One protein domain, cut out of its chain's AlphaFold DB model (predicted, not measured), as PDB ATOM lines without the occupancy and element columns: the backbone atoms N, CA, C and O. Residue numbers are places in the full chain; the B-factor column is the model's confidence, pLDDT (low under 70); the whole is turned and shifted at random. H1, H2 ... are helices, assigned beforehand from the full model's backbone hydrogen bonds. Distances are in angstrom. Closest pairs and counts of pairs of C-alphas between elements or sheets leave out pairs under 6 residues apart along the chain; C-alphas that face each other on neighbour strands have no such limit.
ATOM      1  N   GLY A  10      96.839  82.698 280.442       39.97
ATOM      2  CA  GLY A  10      97.952  81.803 280.107       39.97
ATOM      3  C   GLY A  10      97.601  80.742 279.056       39.97
ATOM      4  O   GLY A  10      98.411  80.467 278.176       39.97
ATOM      5  N   THR A  11      96.380  80.205 279.079       52.88
ATOM      6  CA  THR A  11      95.885  79.239 278.088       52.88
ATOM      7  C   THR A  11      95.664  79.907 276.731       52.88
ATOM      8  O   THR A  11      96.050  79.351 275.710       52.88
ATOM      9  N   VAL A  12      95.121  81.130 276.702       50.16
ATOM     10  CA  VAL A  12      94.948  81.900 275.455       50.16
ATOM     11  C   VAL A  12      96.302  82.249 274.827       50.16
ATOM     12  O   VAL A  12      96.483  82.085 273.624       50.16
ATOM     13  N   VAL A  13      97.283  82.669 275.633       52.72
ATOM     14  CA  VAL A  13      98.643  82.982 275.158       52.72
ATOM     15  C   VAL A  13      99.371  81.731 274.654       52.72
ATOM     16  O   VAL A  13     100.041  81.801 273.625       52.72
ATOM     17  N   ALA A  14      99.207  80.579 275.312       58.75
ATOM     18  CA  ALA A  14      99.766  79.308 274.846       58.75
ATOM     19  C   ALA A  14      99.139  78.850 273.516       58.75
ATOM     20  O   ALA A  14      99.864  78.434 272.614       58.75
ATOM     21  N   LEU A  15      97.817  78.994 273.365       63.41
ATOM     22  CA  LEU A  15      97.103  78.695 272.119       63.41
ATOM     23  C   LEU A  15      97.541  79.616 270.970       63.41
ATOM     24  O   LEU A  15      97.823  79.138 269.875       63.41
ATOM     25  N   LEU A  16      97.677  80.923 271.222       61.78
ATOM     26  CA  LEU A  16      98.177  81.881 270.230       61.78
ATOM     27  C   LEU A  16      99.643  81.611 269.862       61.78
ATOM     28  O   LEU A  16      99.997  81.613 268.684       61.78
ATOM     29  N   GLY A  17     100.503  81.339 270.848       68.88
ATOM     30  CA  GLY A  17     101.904  80.981 270.620       68.88
ATOM     31  C   GLY A  17     102.058  79.693 269.804       68.88
ATOM     32  O   GLY A  17     102.860  79.652 268.869       68.88
ATOM     33  N   GLY A  18     101.244  78.678 270.106       70.94
ATOM     34  CA  GLY A  18     101.139  77.444 269.328       70.94
ATOM     35  C   GLY A  18     100.688  77.705 267.891       70.94
ATOM     36  O   GLY A  18     101.350  77.259 266.957       70.94
ATOM     37  N   TYR A  19      99.646  78.517 267.695       74.62
ATOM     38  CA  TYR A  19      99.163  78.904 266.365       74.62
ATOM     39  C   TYR A  19     100.258  79.562 265.505       74.62
ATOM     40  O   TYR A  19     100.476  79.169 264.358       74.62
ATOM     41  N   PHE A  20     101.021  80.514 266.056       80.50
ATOM     42  CA  PHE A  20     102.129  81.139 265.320       80.50
ATOM     43  C   PHE A  20     103.280  80.169 265.019       80.50
ATOM     44  O   PHE A  20     103.960  80.321 264.000       80.50
ATOM     45  N   LEU A  21     103.526  79.182 265.886       80.81
ATOM     46  CA  LEU A  21     104.503  78.128 265.620       80.81
ATOM     47  C   LEU A  21     104.063  77.263 264.433       80.81
ATOM     48  O   LEU A  21     104.867  77.059 263.523       80.81
ATOM     49  N   LEU A  22     102.797  76.838 264.408       78.94
ATOM     50  CA  LEU A  22     102.212  76.064 263.312       78.94
ATOM     51  C   LEU A  22     102.281  76.827 261.988       78.94
ATOM     52  O   LEU A  22     102.798  76.296 261.012       78.94
ATOM     53  N   LYS A  23     101.905  78.112 261.961       80.38
ATOM     54  CA  LYS A  23     102.014  78.940 260.744       80.38
ATOM     55  C   LYS A  23     103.441  79.077 260.220       80.38
ATOM     56  O   LYS A  23     103.649  79.092 259.010       80.38
ATOM     57  N   LYS A  24     104.443  79.129 261.101       82.19
ATOM     58  CA  LYS A  24     105.853  79.117 260.675       82.19
ATOM     59  C   LYS A  24     106.283  77.763 260.112       82.19
ATOM     60  O   LYS A  24     107.121  77.740 259.219       82.19
ATOM     61  N   ILE A  25     105.750  76.664 260.644       78.94
ATOM     62  CA  ILE A  25     105.982  75.315 260.116       78.94
ATOM     63  C   ILE A  25     105.355  75.190 258.718       78.94
ATOM     64  O   ILE A  25     106.037  74.754 257.798       78.94
ATOM     65  N   GLU A  26     104.124  75.673 258.525       81.56
ATOM     66  CA  GLU A  26     103.459  75.688 257.213       81.56
ATOM     67  C   GLU A  26     104.259  76.463 256.159       81.56
ATOM     68  O   GLU A  26     104.557  75.946 255.085       81.56
ATOM     69  N   GLN A  27     104.645  77.702 256.486       82.19
ATOM     70  CA  GLN A  27     105.417  78.563 255.585       82.19
ATOM     71  C   GLN A  27     106.747  77.934 255.182       82.19
ATOM     72  O   GLN A  27     107.174  78.066 254.040       82.19
ATOM     73  N   LEU A  28     107.406  77.269 256.129       82.88
ATOM     74  CA  LEU A  28     108.670  76.601 255.888       82.88
ATOM     75  C   LEU A  28     108.503  75.397 254.953       82.88
ATOM     76  O   LEU A  28     109.288  75.230 254.029       82.88
ATOM     77  N   MET A  29     107.509  74.553 255.225       78.06
ATOM     78  CA  MET A  29     107.315  73.289 254.511       78.06
ATOM     79  C   MET A  29     106.574  73.473 253.182       78.06
ATOM     80  O   MET A  29     106.345  72.505 252.467       78.06
ATOM     81  N   GLY A  30     106.164  74.703 252.856       72.81
ATOM     82  CA  GLY A  30     105.448  75.018 251.620       72.81
ATOM     83  C   GLY A  30     104.045  74.410 251.542       72.81
ATOM     84  O   GLY A  30     103.427  74.457 250.484       72.81
ATOM     85  N   ARG A  31     103.525  73.857 252.646       76.12
ATOM     86  CA  ARG A  31     102.206  73.218 252.716       76.12
ATOM     87  C   ARG A  31     101.544  73.420 254.072       76.12
ATOM     88  O   ARG A  31     102.217  73.623 255.082       76.12
ATOM     89  N   SER A  32     100.220  73.309 254.105       72.00
ATOM     90  CA  SER A  32      99.461  73.315 255.355       72.00
ATOM     91  C   SER A  32      99.793  72.091 256.206       72.00
ATOM     92  O   SER A  32      99.931  70.983 255.686       72.00
ATOM     93  N   VAL A  33      99.896  72.304 257.515       75.31
ATOM     94  CA  VAL A  33      99.988  71.248 258.520       75.31
ATOM     95  C   VAL A  33      98.642  70.523 258.523       75.31
ATOM     96  O   VAL A  33      97.592  71.167 258.519       75.31
ATOM     97  N   THR A  34      98.647  69.192 258.462       77.06
ATOM     98  CA  THR A  34      97.399  68.417 258.485       77.06
ATOM     99  C   THR A  34      96.720  68.545 259.851       77.06
ATOM    100  O   THR A  34      97.381  68.798 260.858       77.06
ATOM    101  N   LEU A  35      95.406  68.303 259.930       72.75
ATOM    102  CA  LEU A  35      94.691  68.289 261.218       72.75
ATOM    103  C   LEU A  35      95.315  67.297 262.219       72.75
ATOM    104  O   LEU A  35      95.313  67.542 263.425       72.75
ATOM    105  N   ALA A  36      95.872  66.187 261.724       75.38
ATOM    106  CA  ALA A  36      96.559  65.202 262.549       75.38
ATOM    107  C   ALA A  36      97.903  65.726 263.084       75.38
ATOM    108  O   ALA A  36      98.190  65.572 264.271       75.38
ATOM    109  N   GLU A  37      98.705  66.386 262.240       77.44
ATOM    110  CA  GLU A  37      99.937  67.055 262.674       77.44
ATOM    111  C   GLU A  37      99.633  68.181 263.684       77.44
ATOM    112  O   GLU A  37     100.317  68.294 264.700       77.44
ATOM    113  N   GLU A  38      98.579  68.975 263.461       78.50
ATOM    114  CA  GLU A  38      98.157  70.049 264.370       78.50
ATOM    115  C   GLU A  38      97.773  69.504 265.750       78.50
ATOM    116  O   GLU A  38      98.327  69.943 266.763       78.50
ATOM    117  N   ALA A  39      96.884  68.506 265.805       80.31
ATOM    118  CA  ALA A  39      96.480  67.875 267.062       80.31
ATOM    119  C   ALA A  39      97.685  67.305 267.833       80.31
ATOM    120  O   ALA A  39      97.760  67.395 269.066       80.31
ATOM    121  N   TYR A  40      98.664  66.763 267.104       84.56
ATOM    122  CA  TYR A  40      99.881  66.247 267.704       84.56
ATOM    123  C   TYR A  40     100.776  67.351 268.268       84.56
ATOM    124  O   TYR A  40     101.203  67.291 269.419       84.56
ATOM    125  N   PHE A  41     101.025  68.402 267.492       85.06
ATOM    126  CA  PHE A  41     101.906  69.500 267.882       85.06
ATOM    127  C   PHE A  41     101.343  70.356 269.018       85.06
ATOM    128  O   PHE A  41     102.120  70.866 269.825       85.06
ATOM    129  N   VAL A  42     100.016  70.458 269.142       79.38
ATOM    130  CA  VAL A  42      99.362  71.100 270.294       79.38
ATOM    131  C   VAL A  42      99.645  70.341 271.594       79.38
ATOM    132  O   VAL A  42      99.844  70.960 272.637       79.38
ATOM    133  N   THR A  43      99.700  69.009 271.541       81.19
ATOM    134  CA  THR A  43      99.964  68.163 272.719       81.19
ATOM    135  C   THR A  43     101.456  67.905 272.956       81.19
ATOM    136  O   THR A  43     101.849  67.607 274.083       81.19
ATOM    137  N   HIS A  44     102.300  68.102 271.936       86.50
ATOM    138  CA  HIS A  44     103.749  67.872 271.966       86.50
ATOM    139  C   HIS A  44     104.534  69.108 271.478       86.50
ATOM    140  O   HIS A  44     105.265  69.048 270.482       86.50
ATOM    141  N   PRO A  45     104.437  70.262 272.165       85.88
ATOM    142  CA  PRO A  45     105.009  71.521 271.680       85.88
ATOM    143  C   PRO A  45     106.539  71.492 271.541       85.88
ATOM    144  O   PRO A  45     107.095  72.166 270.673       85.88
ATOM    145  N   TRP A  46     107.246  70.688 272.344       87.88
ATOM    146  CA  TRP A  46     108.694  70.512 272.189       87.88
ATOM    147  C   TRP A  46     109.040  69.800 270.875       87.88
ATOM    148  O   TRP A  46     110.017  70.171 270.226       87.88
ATOM    149  N   VAL A  47     108.218  68.839 270.442       91.38
ATOM    150  CA  VAL A  47     108.378  68.149 269.155       91.38
ATOM    151  C   VAL A  47     108.120  69.122 268.016       91.38
ATOM    152  O   VAL A  47     108.931  69.193 267.100       91.38
ATOM    153  N   ALA A  48     107.079  69.953 268.109       88.44
ATOM    154  CA  ALA A  48     106.798  70.990 267.114       88.44
ATOM    155  C   ALA A  48     107.985  71.958 266.923       88.44
ATOM    156  O   ALA A  48     108.348  72.305 265.796       88.44
ATOM    157  N   LEU A  49     108.655  72.353 268.015       90.44
ATOM    158  CA  LEU A  49     109.876  73.165 267.945       90.44
ATOM    159  C   LEU A  49     111.019  72.437 267.224       90.44
ATOM    160  O   LEU A  49     111.713  73.057 266.414       90.44
ATOM    161  N   LYS A  50     111.206  71.136 267.489       95.19
ATOM    162  CA  LYS A  50     112.226  70.313 266.821       95.19
ATOM    163  C   LYS A  50     111.901  70.060 265.356       95.19
ATOM    164  O   LYS A  50     112.801  70.160 264.529       95.19
ATOM    165  N   VAL A  51     110.639  69.825 265.007       92.75
ATOM    166  CA  VAL A  51     110.172  69.729 263.617       92.75
ATOM    167  C   VAL A  51     110.518  70.999 262.867       92.75
ATOM    168  O   VAL A  51     111.203  70.935 261.853       92.75
ATOM    169  N   LYS A  52     110.152  72.163 263.411       91.69
ATOM    170  CA  LYS A  52     110.462  73.445 262.780       91.69
ATOM    171  C   LYS A  52     111.963  73.636 262.552       91.69
ATOM    172  O   LYS A  52     112.367  74.038 261.463       91.69
ATOM    173  N   SER A  53     112.792  73.415 263.573       95.69
ATOM    174  CA  SER A  53     114.233  73.670 263.458       95.69
ATOM    175  C   SER A  53     114.929  72.683 262.518       95.69
ATOM    176  O   SER A  53     115.779  73.089 261.729       95.69
ATOM    177  N   THR A  54     114.556  71.404 262.568       96.94
ATOM    178  CA  THR A  54     115.150  70.348 261.734       96.94
ATOM    179  C   THR A  54     114.674  70.408 260.290       96.94
ATOM    180  O   THR A  54     115.493  70.246 259.390       96.94
ATOM    181  N   ALA A  55     113.395  70.708 260.048       95.81
ATOM    182  CA  ALA A  55     112.887  70.931 258.700       95.81
ATOM    183  C   ALA A  55     113.596  72.136 258.077       95.81
ATOM    184  O   ALA A  55     114.069  72.050 256.947       95.81
ATOM    185  N   LYS A  56     113.770  73.233 258.837       96.31
ATOM    186  CA  LYS A  56     114.476  74.413 258.327       96.31
ATOM    187  C   LYS A  56     115.899  74.060 257.930       96.31
ATOM    188  O   LYS A  56     116.328  74.413 256.840       96.31
ATOM    189  N   LYS A  57     116.595  73.320 258.795       97.62
ATOM    190  CA  LYS A  57     117.934  72.818 258.502       97.62
ATOM    191  C   LYS A  57     117.951  72.021 257.196       97.62
ATOM    192  O   LYS A  57     118.804  72.280 256.364       97.62
ATOM    193  N   ALA A  58     117.003  71.111 256.984       97.88
ATOM    194  CA  ALA A  58     116.973  70.300 255.773       97.88
ATOM    195  C   ALA A  58     116.741  71.117 254.493       97.88
ATOM    196  O   ALA A  58     117.456  70.905 253.516       97.88
ATOM    197  N   TYR A  59     115.815  72.081 254.511       97.12
ATOM    198  CA  TYR A  59     115.601  72.999 253.387       97.12
ATOM    199  C   TYR A  59     116.819  73.892 253.119       97.12
ATOM    200  O   TYR A  59     117.239  74.029 251.972       97.12
ATOM    201  N   ASP A  60     117.412  74.476 254.166       97.56
ATOM    202  CA  ASP A  60     118.610  75.308 254.032       97.56
ATOM    203  C   ASP A  60     119.782  74.488 253.462       97.56
ATOM    204  O   ASP A  60     120.510  74.966 252.596       97.56
ATOM    205  N   THR A  61     119.963  73.248 253.931       98.19
ATOM    206  CA  THR A  61     121.018  72.347 253.454       98.19
ATOM    207  C   THR A  61     120.776  71.895 252.016       98.19
ATOM    208  O   THR A  61     121.721  71.896 251.231       98.19
ATOM    209  N   GLU A  62     119.537  71.566 251.631       98.19
ATOM    210  CA  GLU A  62     119.202  71.280 250.231       98.19
ATOM    211  C   GLU A  62     119.556  72.483 249.345       98.19
ATOM    212  O   GLU A  62     120.285  72.338 248.366       98.19
ATOM    213  N   ALA A  63     119.098  73.682 249.710       97.69
ATOM    214  CA  ALA A  63     119.371  74.892 248.943       97.69
ATOM    215  C   ALA A  63     120.874  75.214 248.873       97.69
ATOM    216  O   ALA A  63     121.356  75.628 247.822       97.69
ATOM    217  N   ALA A  64     121.626  74.996 249.954       97.94
ATOM    218  CA  ALA A  64     123.069  75.222 249.985       97.94
ATOM    219  C   ALA A  64     123.844  74.251 249.080       97.94
ATOM    220  O   ALA A  64     124.815  74.658 248.446       97.94
ATOM    221  N   ILE A  65     123.422  72.985 249.006       98.06
ATOM    222  CA  ILE A  65     124.075  71.970 248.169       98.06
ATOM    223  C   ILE A  65     123.637  72.128 246.712       98.06
ATOM    224  O   ILE A  65     124.477  72.259 245.832       98.06
ATOM    225  N   PHE A  66     122.328  72.134 246.451       97.81
ATOM    226  CA  PHE A  66     121.748  72.042 245.106       97.81
ATOM    227  C   PHE A  66     121.424  73.400 244.465       97.81
ATOM    228  O   PHE A  66     120.946  73.452 243.330       97.81
ATOM    229  N   GLY A  67     121.637  74.505 245.184       97.25
ATOM    230  CA  GLY A  67     121.360  75.878 244.748       97.25
ATOM    231  C   GLY A  67     119.885  76.291 244.816       97.25
ATOM    232  O   GLY A  67     119.582  77.482 244.819       97.25
ATOM    233  N   ARG A  68     118.956  75.330 244.866       94.00
ATOM    234  CA  ARG A  68     117.512  75.551 245.017       94.00
ATOM    235  C   ARG A  68     116.813  74.294 245.516       94.00
ATOM    236  O   ARG A  68     117.296  73.185 245.286       94.00
ATOM    237  N   THR A  69     115.639  74.489 246.101       94.62
ATOM    238  CA  THR A  69     114.737  73.394 246.448       94.62
ATOM    239  C   THR A  69     114.011  72.863 245.207       94.62
ATOM    240  O   THR A  69     113.927  73.543 244.175       94.62
ATOM    241  N   GLY A  70     113.545  71.620 245.263       93.19
ATOM    242  CA  GLY A  70     112.693  71.010 244.239       93.19
ATOM    243  C   GLY A  70     111.666  70.066 244.854       93.19
ATOM    244  O   GLY A  70     111.752  69.750 246.035       93.19
ATOM    245  N   GLU A  71     110.704  69.640 244.043       95.06
ATOM    246  CA  GLU A  71     109.777  68.560 244.384       95.06
ATOM    247  C   GLU A  71     110.118  67.347 243.534       95.06
ATOM    248  O   GLU A  71     110.485  67.493 242.363       95.06
ATOM    249  N   ASP A  72     109.963  66.163 244.114       97.75
ATOM    250  CA  ASP A  72     110.057  64.871 243.454       97.75
ATOM    251  C   ASP A  72     111.437  64.511 242.838       97.75
ATOM    252  O   ASP A  72     111.589  63.456 242.205       97.75
ATOM    253  N   ASP A  73     112.448  65.368 243.000       98.31
ATOM    254  CA  ASP A  73     113.790  65.234 242.423       98.31
ATOM    255  C   ASP A  73     114.851  64.796 243.457       98.31
ATOM    256  O   ASP A  73     114.552  64.461 244.601       98.31
ATOM    257  N   GLU A  74     116.126  64.756 243.063       98.62
ATOM    258  CA  GLU A  74     117.242  64.359 243.931       98.62
ATOM    259  C   GLU A  74     117.376  65.232 245.182       98.62
ATOM    260  O   GLU A  74     117.775  64.732 246.236       98.62
ATOM    261  N   GLY A  75     117.080  66.530 245.065       98.38
ATOM    262  CA  GLY A  75     117.138  67.449 246.198       98.38
ATOM    263  C   GLY A  75     116.003  67.181 247.175       98.38
ATOM    264  O   GLY A  75     116.229  67.176 248.383       98.38
ATOM    265  N   ASP A  76     114.828  66.841 246.654       98.38
ATOM    266  CA  ASP A  76     113.678  66.469 247.467       98.38
ATOM    267  C   ASP A  76     113.910  65.151 248.221       98.38
ATOM    268  O   ASP A  76     113.787  65.069 249.448       98.38
ATOM    269  N   ALA A  77     114.398  64.132 247.509       98.75
ATOM    270  CA  ALA A  77     114.777  62.854 248.101       98.75
ATOM    271  C   ALA A  77     115.857  63.012 249.184       98.75
ATOM    272  O   ALA A  77     115.761  62.415 250.266       98.75
ATOM    273  N   PHE A  78     116.867  63.852 248.923       98.69
ATOM    274  CA  PHE A  78     117.865  64.242 249.916       98.69
ATOM    275  C   PHE A  78     117.211  64.924 251.122       98.69
ATOM    276  O   PHE A  78     117.493  64.540 252.257       98.69
ATOM    277  N   ARG A  79     116.332  65.908 250.900       98.62
ATOM    278  CA  ARG A  79     115.688  66.701 251.952       98.62
ATOM    279  C   ARG A  79     114.852  65.830 252.883       98.62
ATOM    280  O   ARG A  79     115.025  65.946 254.093       98.62
ATOM    281  N   HIS A  80     114.021  64.931 252.356       98.50
ATOM    282  CA  HIS A  80     113.224  63.998 253.166       98.50
ATOM    283  C   HIS A  80     114.116  63.056 253.985       98.50
ATOM    284  O   HIS A  80     113.980  62.948 255.208       98.50
ATOM    285  N   CYS A  81     115.118  62.442 253.347       98.69
ATOM    286  CA  CYS A  81     116.050  61.558 254.041       98.69
ATOM    287  C   CYS A  81     116.844  62.300 255.132       98.69
ATOM    288  O   CYS A  81     116.955  61.817 256.261       98.69
ATOM    289  N   PHE A  82     117.376  63.484 254.833       98.62
ATOM    290  CA  PHE A  82     118.168  64.266 255.777       98.62
ATOM    291  C   PHE A  82     117.319  64.842 256.911       98.62
ATOM    292  O   PHE A  82     117.715  64.735 258.071       98.62
ATOM    293  N   TRP A  83     116.130  65.375 256.621       98.31
ATOM    294  CA  TRP A  83     115.202  65.848 257.648       98.31
ATOM    295  C   TRP A  83     114.843  64.732 258.628       98.31
ATOM    296  O   TRP A  83     114.978  64.906 259.840       98.31
ATOM    297  N   SER A  84     114.453  63.562 258.116       98.31
ATOM    298  CA  SER A  84     114.065  62.428 258.954       98.31
ATOM    299  C   SER A  84     115.228  61.914 259.809       98.31
ATOM    300  O   SER A  84     115.045  61.565 260.979       98.31
ATOM    301  N   ALA A  85     116.442  61.940 259.256       98.31
ATOM    302  CA  ALA A  85     117.683  61.626 259.948       98.31
ATOM    303  C   ALA A  85     117.947  62.588 261.126       98.31
ATOM    304  O   ALA A  85     118.060  62.153 262.277       98.31
ATOM    305  N   VAL A  86     117.990  63.904 260.877       98.06
ATOM    306  CA  VAL A  86     118.272  64.886 261.941       98.06
ATOM    307  C   VAL A  86     117.137  64.982 262.959       98.06
ATOM    308  O   VAL A  86     117.411  65.150 264.145       98.06
ATOM    309  N   LEU A  87     115.878  64.810 262.547       97.31
ATOM    310  CA  LEU A  87     114.746  64.749 263.470       97.31
ATOM    311  C   LEU A  87     114.856  63.522 264.382       97.31
ATOM    312  O   LEU A  87     114.675  63.646 265.590       97.31
ATOM    313  N   THR A  88     115.237  62.364 263.839       97.94
ATOM    314  CA  THR A  88     115.464  61.143 264.631       97.94
ATOM    315  C   THR A  88     116.518  61.348 265.714       97.94
ATOM    316  O   THR A  88     116.317  60.901 266.842       97.94
ATOM    317  N   ARG A  89     117.606  62.066 265.416       96.38
ATOM    318  CA  ARG A  89     118.634  62.398 266.415       96.38
ATOM    319  C   ARG A  89     118.100  63.298 267.538       96.38
ATOM    320  O   ARG A  89     118.548  63.180 268.672       96.38
ATOM    321  N   GLU A  90     117.147  64.182 267.239       95.94
ATOM    322  CA  GLU A  90     116.610  65.163 268.194       95.94
ATOM    323  C   GLU A  90     115.466  64.629 269.064       95.94
ATOM    324  O   GLU A  90     115.353  65.027 270.223       95.94
ATOM    325  N   VAL A  91     114.589  63.782 268.514       96.06
ATOM    326  CA  VAL A  91     113.369  63.321 269.210       96.06
ATOM    327  C   VAL A  91     113.277  61.801 269.365       96.06
ATOM    328  O   VAL A  91     112.368  61.297 270.021       96.06
ATOM    329  N   GLY A  92     114.233  61.057 268.810       96.12
ATOM    330  CA  GLY A  92     114.264  59.599 268.845       96.12
ATOM    331  C   GLY A  92     113.488  58.937 267.703       96.12
ATOM    332  O   GLY A  92     112.620  59.522 267.056       96.12
ATOM    333  N   PHE A  93     113.810  57.663 267.465       95.38
ATOM    334  CA  PHE A  93     113.357  56.898 266.297       95.38
ATOM    335  C   PHE A  93     111.833  56.773 266.169       95.38
ATOM    336  O   PHE A  93     111.284  56.965 265.084       95.38
ATOM    337  N   LYS A  94     111.143  56.443 267.270       95.38
ATOM    338  CA  LYS A  94     109.684  56.233 267.263       95.38
ATOM    339  C   LYS A  94     108.941  57.531 266.961       95.38
ATOM    340  O   LYS A  94     108.094  57.557 266.075       95.38
ATOM    341  N   GLU A  95     109.318  58.591 267.663       95.56
ATOM    342  CA  GLU A  95     108.714  59.913 267.546       95.56
ATOM    343  C   GLU A  95     108.902  60.497 266.142       95.56
ATOM    344  O   GLU A  95     107.940  60.888 265.483       95.56
ATOM    345  N   ALA A  96     110.137  60.466 265.632       95.88
ATOM    346  CA  ALA A  96     110.434  60.921 264.281       95.88
ATOM    347  C   ALA A  96     109.685  60.099 263.224       95.88
ATOM    348  O   ALA A  96     109.209  60.655 262.235       95.88
ATOM    349  N   GLY A  97     109.543  58.784 263.426       95.94
ATOM    350  CA  GLY A  97     108.761  57.921 262.544       95.94
ATOM    351  C   GLY A  97     107.292  58.309 262.487       95.94
ATOM    352  O   GLY A  97     106.745  58.418 261.392       95.94
ATOM    353  N   PHE A  98     106.677  58.570 263.636       94.69
ATOM    354  CA  PHE A  98     105.291  59.018 263.703       94.69
ATOM    355  C   PHE A  98     105.104  60.369 263.000       94.69
ATOM    356  O   PHE A  98     104.303  60.470 262.075       94.69
ATOM    357  N   VAL A  99     105.912  61.370 263.362       93.38
ATOM    358  CA  VAL A  99     105.832  62.726 262.799       93.38
ATOM    359  C   VAL A  99     106.057  62.737 261.292       93.38
ATOM    360  O   VAL A  99     105.256  63.308 260.561       93.38
ATOM    361  N   THR A 100     107.123  62.097 260.807       94.50
ATOM    362  CA  THR A 100     107.400  62.074 259.362       94.50
ATOM    363  C   THR A 100     106.384  61.245 258.583       94.50
ATOM    364  O   THR A 100     106.165  61.528 257.418       94.50
ATOM    365  N   SER A 101     105.708  60.270 259.199       94.06
ATOM    366  CA  SER A 101     104.609  59.555 258.531       94.06
ATOM    367  C   SER A 101     103.332  60.393 258.476       94.06
ATOM    368  O   SER A 101     102.663  60.400 257.449       94.06
ATOM    369  N   LEU A 102     103.005  61.118 259.555       90.44
ATOM    370  CA  LEU A 102     101.902  62.086 259.560       90.44
ATOM    371  C   LEU A 102     102.123  63.205 258.540       90.44
ATOM    372  O   LEU A 102     101.166  63.657 257.917       90.44
ATOM    373  N   HIS A 103     103.379  63.617 258.358       90.25
ATOM    374  CA  HIS A 103     103.758  64.634 257.386       90.25
ATOM    375  C   HIS A 103     103.341  64.259 255.957       90.25
ATOM    376  O   HIS A 103     102.898  65.120 255.208       90.25
ATOM    377  N   GLU A 104     103.397  62.980 255.590       91.38
ATOM    378  CA  GLU A 104     103.049  62.561 254.227       91.38
ATOM    379  C   GLU A 104     101.549  62.290 254.023       91.38
ATOM    380  O   GLU A 104     101.128  61.949 252.918       91.38
ATOM    381  N   GLN A 105     100.702  62.443 255.052       87.94
ATOM    382  CA  GLN A 105      99.242  62.252 254.964       87.94
ATOM    383  C   GLN A 105      98.516  63.500 254.441       87.94
ATOM    384  O   GLN A 105      97.513  63.951 254.996       87.94
ATOM    385  N   ILE A 106      99.047  64.083 253.371       84.50
ATOM    386  CA  ILE A 106      98.502  65.284 252.742       84.50
ATOM    387  C   ILE A 106      97.270  64.886 251.903       84.50
ATOM    388  O   ILE A 106      97.374  63.969 251.084       84.50
ATOM    389  N   PRO A 107      96.108  65.547 252.073       84.38
ATOM    390  CA  PRO A 107      94.938  65.305 251.230       84.38
ATOM    391  C   PRO A 107      95.259  65.487 249.742       84.38
ATOM    392  O   PRO A 107      95.976  66.415 249.375       84.38
ATOM    393  N   ASP A 108      94.731  64.597 248.902       87.25
ATOM    394  CA  ASP A 108      94.897  64.608 247.439       87.25
ATOM    395  C   ASP A 108      96.354  64.510 246.931       87.25
ATOM    396  O   ASP A 108      96.617  64.712 245.744       87.25
ATOM    397  N   ASN A 109      97.311  64.149 247.798       88.19
ATOM    398  CA  ASN A 109      98.693  63.900 247.395       88.19
ATOM    399  C   ASN A 109      98.776  62.649 246.504       88.19
ATOM    400  O   ASN A 109      98.249  61.598 246.886       88.19
ATOM    401  N   PRO A 110      99.436  62.700 245.330       93.94
ATOM    402  CA  PRO A 110      99.613  61.513 244.508       93.94
ATOM    403  C   PRO A 110     100.295  60.387 245.294       93.94
ATOM    404  O   PRO A 110     101.373  60.585 245.851       93.94
ATOM    405  N   VAL A 111      99.711  59.180 245.271       94.69
ATOM    406  CA  VAL A 111     100.216  58.000 246.011       94.69
ATOM    407  C   VAL A 111     101.709  57.774 245.771       94.69
ATOM    408  O   VAL A 111     102.473  57.544 246.697       94.69
ATOM    409  N   ARG A 112     102.152  57.936 244.524       96.00
ATOM    410  CA  ARG A 112     103.558  57.799 244.146       96.00
ATOM    411  C   ARG A 112     104.489  58.787 244.865       96.00
ATOM    412  O   ARG A 112     105.596  58.391 245.214       96.00
ATOM    413  N   ARG A 113     104.065  60.045 245.046       96.19
ATOM    414  CA  ARG A 113     104.824  61.071 245.782       96.19
ATOM    415  C   ARG A 113     104.890  60.697 247.258       96.19
ATOM    416  O   ARG A 113     105.980  60.551 247.796       96.19
ATOM    417  N   GLN A 114     103.738  60.378 247.846       95.56
ATOM    418  CA  GLN A 114     103.657  59.899 249.225       95.56
ATOM    419  C   GLN A 114     104.578  58.690 249.484       95.56
ATOM    420  O   GLN A 114     105.294  58.662 250.484       95.56
ATOM    421  N   ASP A 115     104.607  57.707 248.581       97.81
ATOM    422  CA  ASP A 115     105.473  56.529 248.694       97.81
ATOM    423  C   ASP A 115     106.966  56.891 248.623       97.81
ATOM    424  O   ASP A 115     107.773  56.338 249.375       97.81
ATOM    425  N   MET A 116     107.346  57.826 247.741       98.31
ATOM    426  CA  MET A 116     108.716  58.338 247.646       98.31
ATOM    427  C   MET A 116     109.141  59.000 248.962       98.31
ATOM    428  O   MET A 116     110.193  58.656 249.511       98.31
ATOM    429  N   ASP A 117     108.306  59.892 249.491       98.00
ATOM    430  CA  ASP A 117     108.587  60.650 250.708       98.00
ATOM    431  C   ASP A 117     108.679  59.727 251.928       98.00
ATOM    432  O   ASP A 117     109.655  59.771 252.682       98.00
ATOM    433  N   LEU A 118     107.727  58.796 252.084       98.12
ATOM    434  CA  LEU A 118     107.743  57.786 253.147       98.12
ATOM    435  C   LEU A 118     108.983  56.886 253.068       98.12
ATOM    436  O   LEU A 118     109.601  56.598 254.104       98.12
ATOM    437  N   PHE A 119     109.370  56.456 251.863       98.44
ATOM    438  CA  PHE A 119     110.559  55.633 251.646       98.44
ATOM    439  C   PHE A 119     111.841  56.381 252.030       98.44
ATOM    440  O   PHE A 119     112.674  55.851 252.775       98.44
ATOM    441  N   ASN A 120     111.990  57.624 251.570       98.69
ATOM    442  CA  ASN A 120     113.166  58.446 251.842       98.69
ATOM    443  C   ASN A 120     113.252  58.838 253.322       98.69
ATOM    444  O   ASN A 120     114.322  58.729 253.924       98.69
ATOM    445  N   ASN A 121     112.120  59.170 253.950       98.44
ATOM    446  CA  ASN A 121     112.037  59.371 255.393       98.44
ATOM    447  C   ASN A 121     112.526  58.124 256.145       98.44
ATOM    448  O   ASN A 121     113.414  58.208 256.993       98.44
ATOM    449  N   ALA A 122     112.006  56.939 255.803       98.25
ATOM    450  CA  ALA A 122     112.431  55.688 256.425       98.25
ATOM    451  C   ALA A 122     113.933  55.421 256.239       98.25
ATOM    452  O   ALA A 122     114.593  54.973 257.179       98.25
ATOM    453  N   ALA A 123     114.501  55.733 255.070       98.25
ATOM    454  CA  ALA A 123     115.935  55.604 254.837       98.25
ATOM    455  C   ALA A 123     116.756  56.490 255.783       98.25
ATOM    456  O   ALA A 123     117.694  55.983 256.406       98.25
ATOM    457  N   GLY A 124     116.359  57.753 255.950       97.88
ATOM    458  CA  GLY A 124     116.972  58.684 256.893       97.88
ATOM    459  C   GLY A 124     116.937  58.157 258.316       97.88
ATOM    460  O   GLY A 124     117.984  57.960 258.936       97.88
ATOM    461  N   ARG A 125     115.735  57.805 258.795       96.12
ATOM    462  CA  ARG A 125     115.570  57.257 260.144       96.12
ATOM    463  C   ARG A 125     116.369  55.993 260.349       96.12
ATOM    464  O   ARG A 125     116.892  55.824 261.423       96.12
ATOM    465  N   MET A 126     116.452  55.066 259.400       94.06
ATOM    466  CA  MET A 126     117.071  53.759 259.662       94.06
ATOM    467  C   MET A 126     118.589  53.756 259.490       94.06
ATOM    468  O   MET A 126     119.261  52.933 260.107       94.06
ATOM    469  N   ARG A 127     119.130  54.625 258.630       91.31
ATOM    470  CA  ARG A 127     120.517  54.509 258.148       91.31
ATOM    471  C   ARG A 127     121.400  55.687 258.532       91.31
ATOM    472  O   ARG A 127     122.617  55.547 258.483       91.31
ATOM    473  N   VAL A 128     120.814  56.820 258.920       85.81
ATOM    474  CA  VAL A 128     121.548  58.060 259.180       85.81
ATOM    475  C   VAL A 128     121.051  58.666 260.495       85.81
ATOM    476  O   VAL A 128     120.173  59.510 260.505       85.81
ATOM    477  N   GLN A 129     121.574  58.209 261.634       77.19
ATOM    478  CA  GLN A 129     121.136  58.704 262.956       77.19
ATOM    479  C   GLN A 129     122.277  59.197 263.854       77.19
ATOM    480  O   GLN A 129     122.024  59.711 264.942       77.19
ATOM    481  N   LEU A 130     123.529  59.003 263.439       82.19
ATOM    482  CA  LEU A 130     124.711  59.229 264.267       82.19
ATOM    483  C   LEU A 130     125.657  60.212 263.583       82.19
ATOM    484  O   LEU A 130     125.637  60.340 262.362       82.19
ATOM    485  N   GLY A 131     126.499  60.861 264.384       90.88
ATOM    486  CA  GLY A 131     127.454  61.863 263.918       90.88
ATOM    487  C   GLY A 131     126.891  63.284 263.900       90.88
ATOM    488  O   GLY A 131     125.749  63.546 264.300       90.88
ATOM    489  N   ASP A 132     127.741  64.211 263.471       95.00
ATOM    490  CA  ASP A 132     127.378  65.608 263.257       95.00
ATOM    491  C   ASP A 132     126.621  65.803 261.932       95.00
ATOM    492  O   ASP A 132     126.388  64.865 261.165       95.00
ATOM    493  N   ASP A 133     126.182  67.035 261.674       95.56
ATOM    494  CA  ASP A 133     125.413  67.351 260.469       95.56
ATOM    495  C   ASP A 133     126.209  67.078 259.186       95.56
ATOM    496  O   ASP A 133     125.638  66.557 258.232       95.56
ATOM    497  N   ALA A 134     127.515  67.366 259.164       95.50
ATOM    498  CA  ALA A 134     128.361  67.153 257.991       95.50
ATOM    499  C   ALA A 134     128.470  65.661 257.643       95.50
ATOM    500  O   ALA A 134     128.275  65.266 256.490       95.50
ATOM    501  N   TYR A 135     128.690  64.814 258.650       95.44
ATOM    502  CA  TYR A 135     128.683  63.368 258.482       95.44
ATOM    503  C   TYR A 135     127.328  62.872 257.966       95.44
ATOM    504  O   TYR A 135     127.278  62.085 257.019       95.44
ATOM    505  N   MET A 136     126.222  63.345 258.547       97.19
ATOM    506  CA  MET A 136     124.877  62.940 258.132       97.19
ATOM    507  C   MET A 136     124.567  63.369 256.693       97.19
ATOM    508  O   MET A 136     124.077  62.545 255.923       97.19
ATOM    509  N   VAL A 137     124.913  64.599 256.296       97.94
ATOM    510  CA  VAL A 137     124.811  65.069 254.902       97.94
ATOM    511  C   VAL A 137     125.543  64.113 253.969       97.94
ATOM    512  O   VAL A 137     124.964  63.637 252.992       97.94
ATOM    513  N   ARG A 138     126.786  63.757 254.303       96.75
ATOM    514  CA  ARG A 138     127.588  62.833 253.501       96.75
ATOM    515  C   ARG A 138     126.944  61.451 253.374       96.75
ATOM    516  O   ARG A 138     126.941  60.882 252.282       96.75
ATOM    517  N   GLN A 139     126.377  60.905 254.453       97.88
ATOM    518  CA  GLN A 139     125.680  59.615 254.394       97.88
ATOM    519  C   GLN A 139     124.430  59.675 253.508       97.88
ATOM    520  O   GLN A 139     124.179  58.743 252.744       97.88
ATOM    521  N   VAL A 140     123.662  60.769 253.562       98.50
ATOM    522  CA  VAL A 140     122.481  60.943 252.701       98.50
ATOM    523  C   VAL A 140     122.887  61.094 251.234       98.50
ATOM    524  O   VAL A 140     122.303  60.430 250.380       98.50
ATOM    525  N   LEU A 141     123.924  61.884 250.933       98.44
ATOM    526  CA  LEU A 141     124.464  61.998 249.573       98.44
ATOM    527  C   LEU A 141     124.951  60.646 249.050       98.44
ATOM    528  O   LEU A 141     124.648  60.290 247.915       98.44
ATOM    529  N   LYS A 142     125.619  59.843 249.885       97.94
ATOM    530  CA  LYS A 142     125.996  58.478 249.509       97.94
ATOM    531  C   LYS A 142     124.778  57.623 249.155       97.94
ATOM    532  O   LYS A 142     124.789  56.960 248.125       97.94
ATOM    533  N   LEU A 143     123.725  57.637 249.978       98.50
ATOM    534  CA  LEU A 143     122.492  56.896 249.685       98.50
ATOM    535  C   LEU A 143     121.856  57.351 248.363       98.50
ATOM    536  O   LEU A 143     121.432  56.508 247.576       98.50
ATOM    537  N   LEU A 144     121.824  58.658 248.102       98.56
ATOM    538  CA  LEU A 144     121.315  59.230 246.855       98.56
ATOM    539  C   LEU A 144     122.134  58.772 245.632       98.56
ATOM    540  O   LEU A 144     121.577  58.332 244.620       98.56
ATOM    541  N   LEU A 145     123.463  58.855 245.718       98.38
ATOM    542  CA  LEU A 145     124.379  58.496 244.634       98.38
ATOM    543  C   LEU A 145     124.388  56.986 244.367       98.38
ATOM    544  O   LEU A 145     124.349  56.581 243.208       98.38
ATOM    545  N   ASP A 146     124.295  56.162 245.409       98.19
ATOM    546  CA  ASP A 146     124.179  54.704 245.299       98.19
ATOM    547  C   ASP A 146     122.792  54.245 244.780       98.19
ATOM    548  O   ASP A 146     122.551  53.045 244.654       98.19
ATOM    549  N   GLY A 147     121.852  55.166 244.516       97.81
ATOM    550  CA  GLY A 147     120.498  54.833 244.048       97.81
ATOM    551  C   GLY A 147     119.618  54.196 245.128       97.81
ATOM    552  O   GLY A 147     118.693  53.446 244.829       97.81
ATOM    553  N   ARG A 148     119.927  54.460 246.401       98.44
ATOM    554  CA  ARG A 148     119.225  53.917 247.576       98.44
ATOM    555  C   ARG A 148     118.147  54.852 248.124       98.44
ATOM    556  O   ARG A 148     117.549  54.522 249.147       98.44
ATOM    557  N   LEU A 149     117.919  55.987 247.466       98.56
ATOM    558  CA  LEU A 149     116.782  56.881 247.679       98.56
ATOM    559  C   LEU A 149     115.849  56.815 246.465       98.56
ATOM    560  O   LEU A 149     116.310  56.618 245.340       98.56
ATOM    561  N   SER A 150     114.547  56.962 246.701       98.50
ATOM    562  CA  SER A 150     113.538  57.012 245.643       98.50
ATOM    563  C   SER A 150     113.489  58.419 245.054       98.50
ATOM    564  O   SER A 150     113.458  59.392 245.804       98.50
ATOM    565  N   VAL A 151     113.492  58.524 243.726       98.31
ATOM    566  CA  VAL A 151     113.390  59.786 242.982       98.31
ATOM    567  C   VAL A 151     112.371  59.591 241.867       98.31
ATOM    568  O   VAL A 151     112.411  58.603 241.132       98.31
ATOM    569  N   ILE A 152     111.452  60.538 241.739       98.12
ATOM    570  CA  ILE A 152     110.340  60.488 240.794       98.12
ATOM    571  C   ILE A 152     110.682  61.183 239.482       98.12
ATOM    572  O   ILE A 152     110.331  60.682 238.410       98.12
ATOM    573  N   ALA A 153     111.296  62.357 239.574       97.50
ATOM    574  CA  ALA A 153     111.602  63.239 238.464       97.50
ATOM    575  C   ALA A 153     113.112  63.502 238.466       97.50
ATOM    576  O   ALA A 153     113.553  64.533 238.973       97.50
ATOM    577  N   PRO A 154     113.922  62.561 237.939       97.44
ATOM    578  CA  PRO A 154     115.371  62.685 237.975       97.44
ATOM    579  C   PRO A 154     115.859  63.987 237.344       97.44
ATOM    580  O   PRO A 154     115.497  64.346 236.222       97.44
ATOM    581  N   ASN A 155     116.743  64.662 238.058       97.94
ATOM    582  CA  ASN A 155     117.387  65.906 237.703       97.94
ATOM    583  C   ASN A 155     118.900  65.665 237.674       97.94
ATOM    584  O   ASN A 155     119.625  65.792 238.665       97.94
ATOM    585  N   ALA A 156     119.398  65.354 236.474       97.25
ATOM    586  CA  ALA A 156     120.803  65.033 236.246       97.25
ATOM    587  C   ALA A 156     121.766  66.126 236.748       97.25
ATOM    588  O   ALA A 156     122.857  65.803 237.214       97.25
ATOM    589  N   ALA A 157     121.362  67.401 236.705       98.06
ATOM    590  CA  ALA A 157     122.174  68.496 237.225       98.06
ATOM    591  C   ALA A 157     122.308  68.421 238.755       98.06
ATOM    592  O   ALA A 157     123.424  68.491 239.269       98.06
ATOM    593  N   LYS A 158     121.205  68.199 239.489       98.38
ATOM    594  CA  LYS A 158     121.268  67.981 240.946       98.38
ATOM    595  C   LYS A 158     122.091  66.738 241.287       98.38
ATOM    596  O   LYS A 158     122.908  66.787 242.201       98.38
ATOM    597  N   ARG A 159     121.963  65.656 240.515       98.00
ATOM    598  CA  ARG A 159     122.784  64.450 240.707       98.00
ATOM    599  C   ARG A 159     124.285  64.713 240.524       98.00
ATOM    600  O   ARG A 159     125.084  64.233 241.322       98.00
ATOM    601  N   GLN A 160     124.678  65.496 239.516       98.38
ATOM    602  CA  GLN A 160     126.079  65.898 239.313       98.38
ATOM    603  C   GLN A 160     126.597  66.780 240.455       98.38
ATOM    604  O   GLN A 160     127.723  66.595 240.910       98.38
ATOM    605  N   ILE A 161     125.769  67.704 240.951       98.38
ATOM    606  CA  ILE A 161     126.102  68.543 242.106       98.38
ATOM    607  C   ILE A 161     126.307  67.686 243.365       98.38
ATOM    608  O   ILE A 161     127.300  67.878 244.064       98.38
ATOM    609  N   ALA A 162     125.432  66.704 243.620       98.12
ATOM    610  CA  ALA A 162     125.597  65.757 244.725       98.12
ATOM    611  C   ALA A 162     126.922  64.990 244.637       98.12
ATOM    612  O   ALA A 162     127.612  64.862 245.646       98.12
ATOM    613  N   GLN A 163     127.286  64.510 243.442       98.38
ATOM    614  CA  GLN A 163     128.545  63.795 243.222       98.38
ATOM    615  C   GLN A 163     129.744  64.693 243.534       98.38
ATOM    616  O   GLN A 163     130.581  64.336 244.356       98.38
ATOM    617  N   LYS A 164     129.772  65.896 242.950       98.12
ATOM    618  CA  LYS A 164     130.836  66.872 243.192       98.12
ATOM    619  C   LYS A 164     130.976  67.201 244.682       98.12
ATOM    620  O   LYS A 164     132.080  67.155 245.212       98.12
ATOM    621  N   TYR A 165     129.863  67.487 245.362       97.38
ATOM    622  CA  TYR A 165     129.878  67.792 246.793       97.38
ATOM    623  C   TYR A 165     130.435  66.620 247.611       97.38
ATOM    624  O   TYR A 165     131.242  66.835 248.513       97.38
ATOM    625  N   TYR A 166     130.025  65.388 247.293       97.00
ATOM    626  CA  TYR A 166     130.496  64.181 247.973       97.00
ATOM    627  C   TYR A 166     132.006  63.958 247.797       97.00
ATOM    628  O   TYR A 166     132.678  63.586 248.758       97.00
ATOM    629  N   ASP A 167     132.538  64.219 246.602       96.94
ATOM    630  CA  ASP A 167     133.963  64.056 246.293       96.94
ATOM    631  C   ASP A 167     134.837  65.132 246.963       96.94
ATOM    632  O   ASP A 167     135.972  64.860 247.354       96.94
ATOM    633  N   GLU A 168     134.309  66.347 247.137       95.69
ATOM    634  CA  GLU A 168     135.008  67.474 247.776       95.69
ATOM    635  C   GLU A 168     135.015  67.400 249.319       95.69
ATOM    636  O   GLU A 168     135.804  68.099 249.955       95.69
ATOM    637  N   HIS A 169     134.178  66.547 249.928       90.12
ATOM    638  CA  HIS A 169     134.013  66.418 251.388       90.12
ATOM    639  C   HIS A 169     134.177  64.948 251.852       90.12
ATOM    640  O   HIS A 169     133.177  64.271 252.134       90.12
TER     641      HIS A 169
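AT A GLANCE: This is residues 10 to 169 of the 170 residues of an uncharacterized protein of Reyranella sp. CPCC 100927 (UniProt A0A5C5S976). What does one see first? H4 is the core, with H3, H5, H6 and H7 packed round it; H1 and H2 extend the body at one end, and H8 lies at the other. What is it made of? The printed part has 160 residues, with eight named helices, H1 to H8 in chain order, and no named strand: the class is all helix. How large is it? It is compact, with a radius of gyration of the C-alphas of 15.5 A, and only just elongated, spanning 52 by 34 by 27 A.

IN THESE COORDINATES: Where do the first helices run? H1, residues 10 to 29, begins at C-alpha 10 (97.952, 81.803, 280.107) and is 28.6 A long. H2 is residues 35 to 43, and H3, residues 45 to 66, is 31.4 A long. What follows? H4 is residues 74 to 91, 25.6 A long, H5 residues 93 to 103, and H6 residues 111 to 127. H7 is residues 133 to 145, and H8, residues 156 to 168, ends at C-alpha 168 (135.008, 67.474, 247.776).

HOW THE PARTS SIT: What touches the hub, H4? H3 and H4 form a helical hairpin, closest at the C-alphas of Ala 58 and Trp 83, 5.1 A apart. H6 touches H4 at a steep tilt of 49 degrees, the closest C-alphas, Cys 81 and Gly 124, being 4.2 A apart. H7 touches H4, closest at the C-alphas of Phe 82 and Val 140, 6.3 A. And farther out? H5 and H6 form a helical hairpin, at a shallow tilt of 17 degrees; H2 touches H5, with the C-alphas of Glu 37 and Leu 102 closest at 6.2 A. H1 touches H3, the same way at 20 degrees, a shallow tilt, and is apart from H4. Are the backbones regular in their pairs? Every O i to N i+4 pair is within hydrogen-bond range in H1 and H3 to H8; in H2 it is 4 of 5.

THE WHOLE: Is it cut? The printed part has no cut, and no link is long. Where is confidence low? Residues 10 to 17 are under 70, against a mean pLDDT of 90.8 for the printed part.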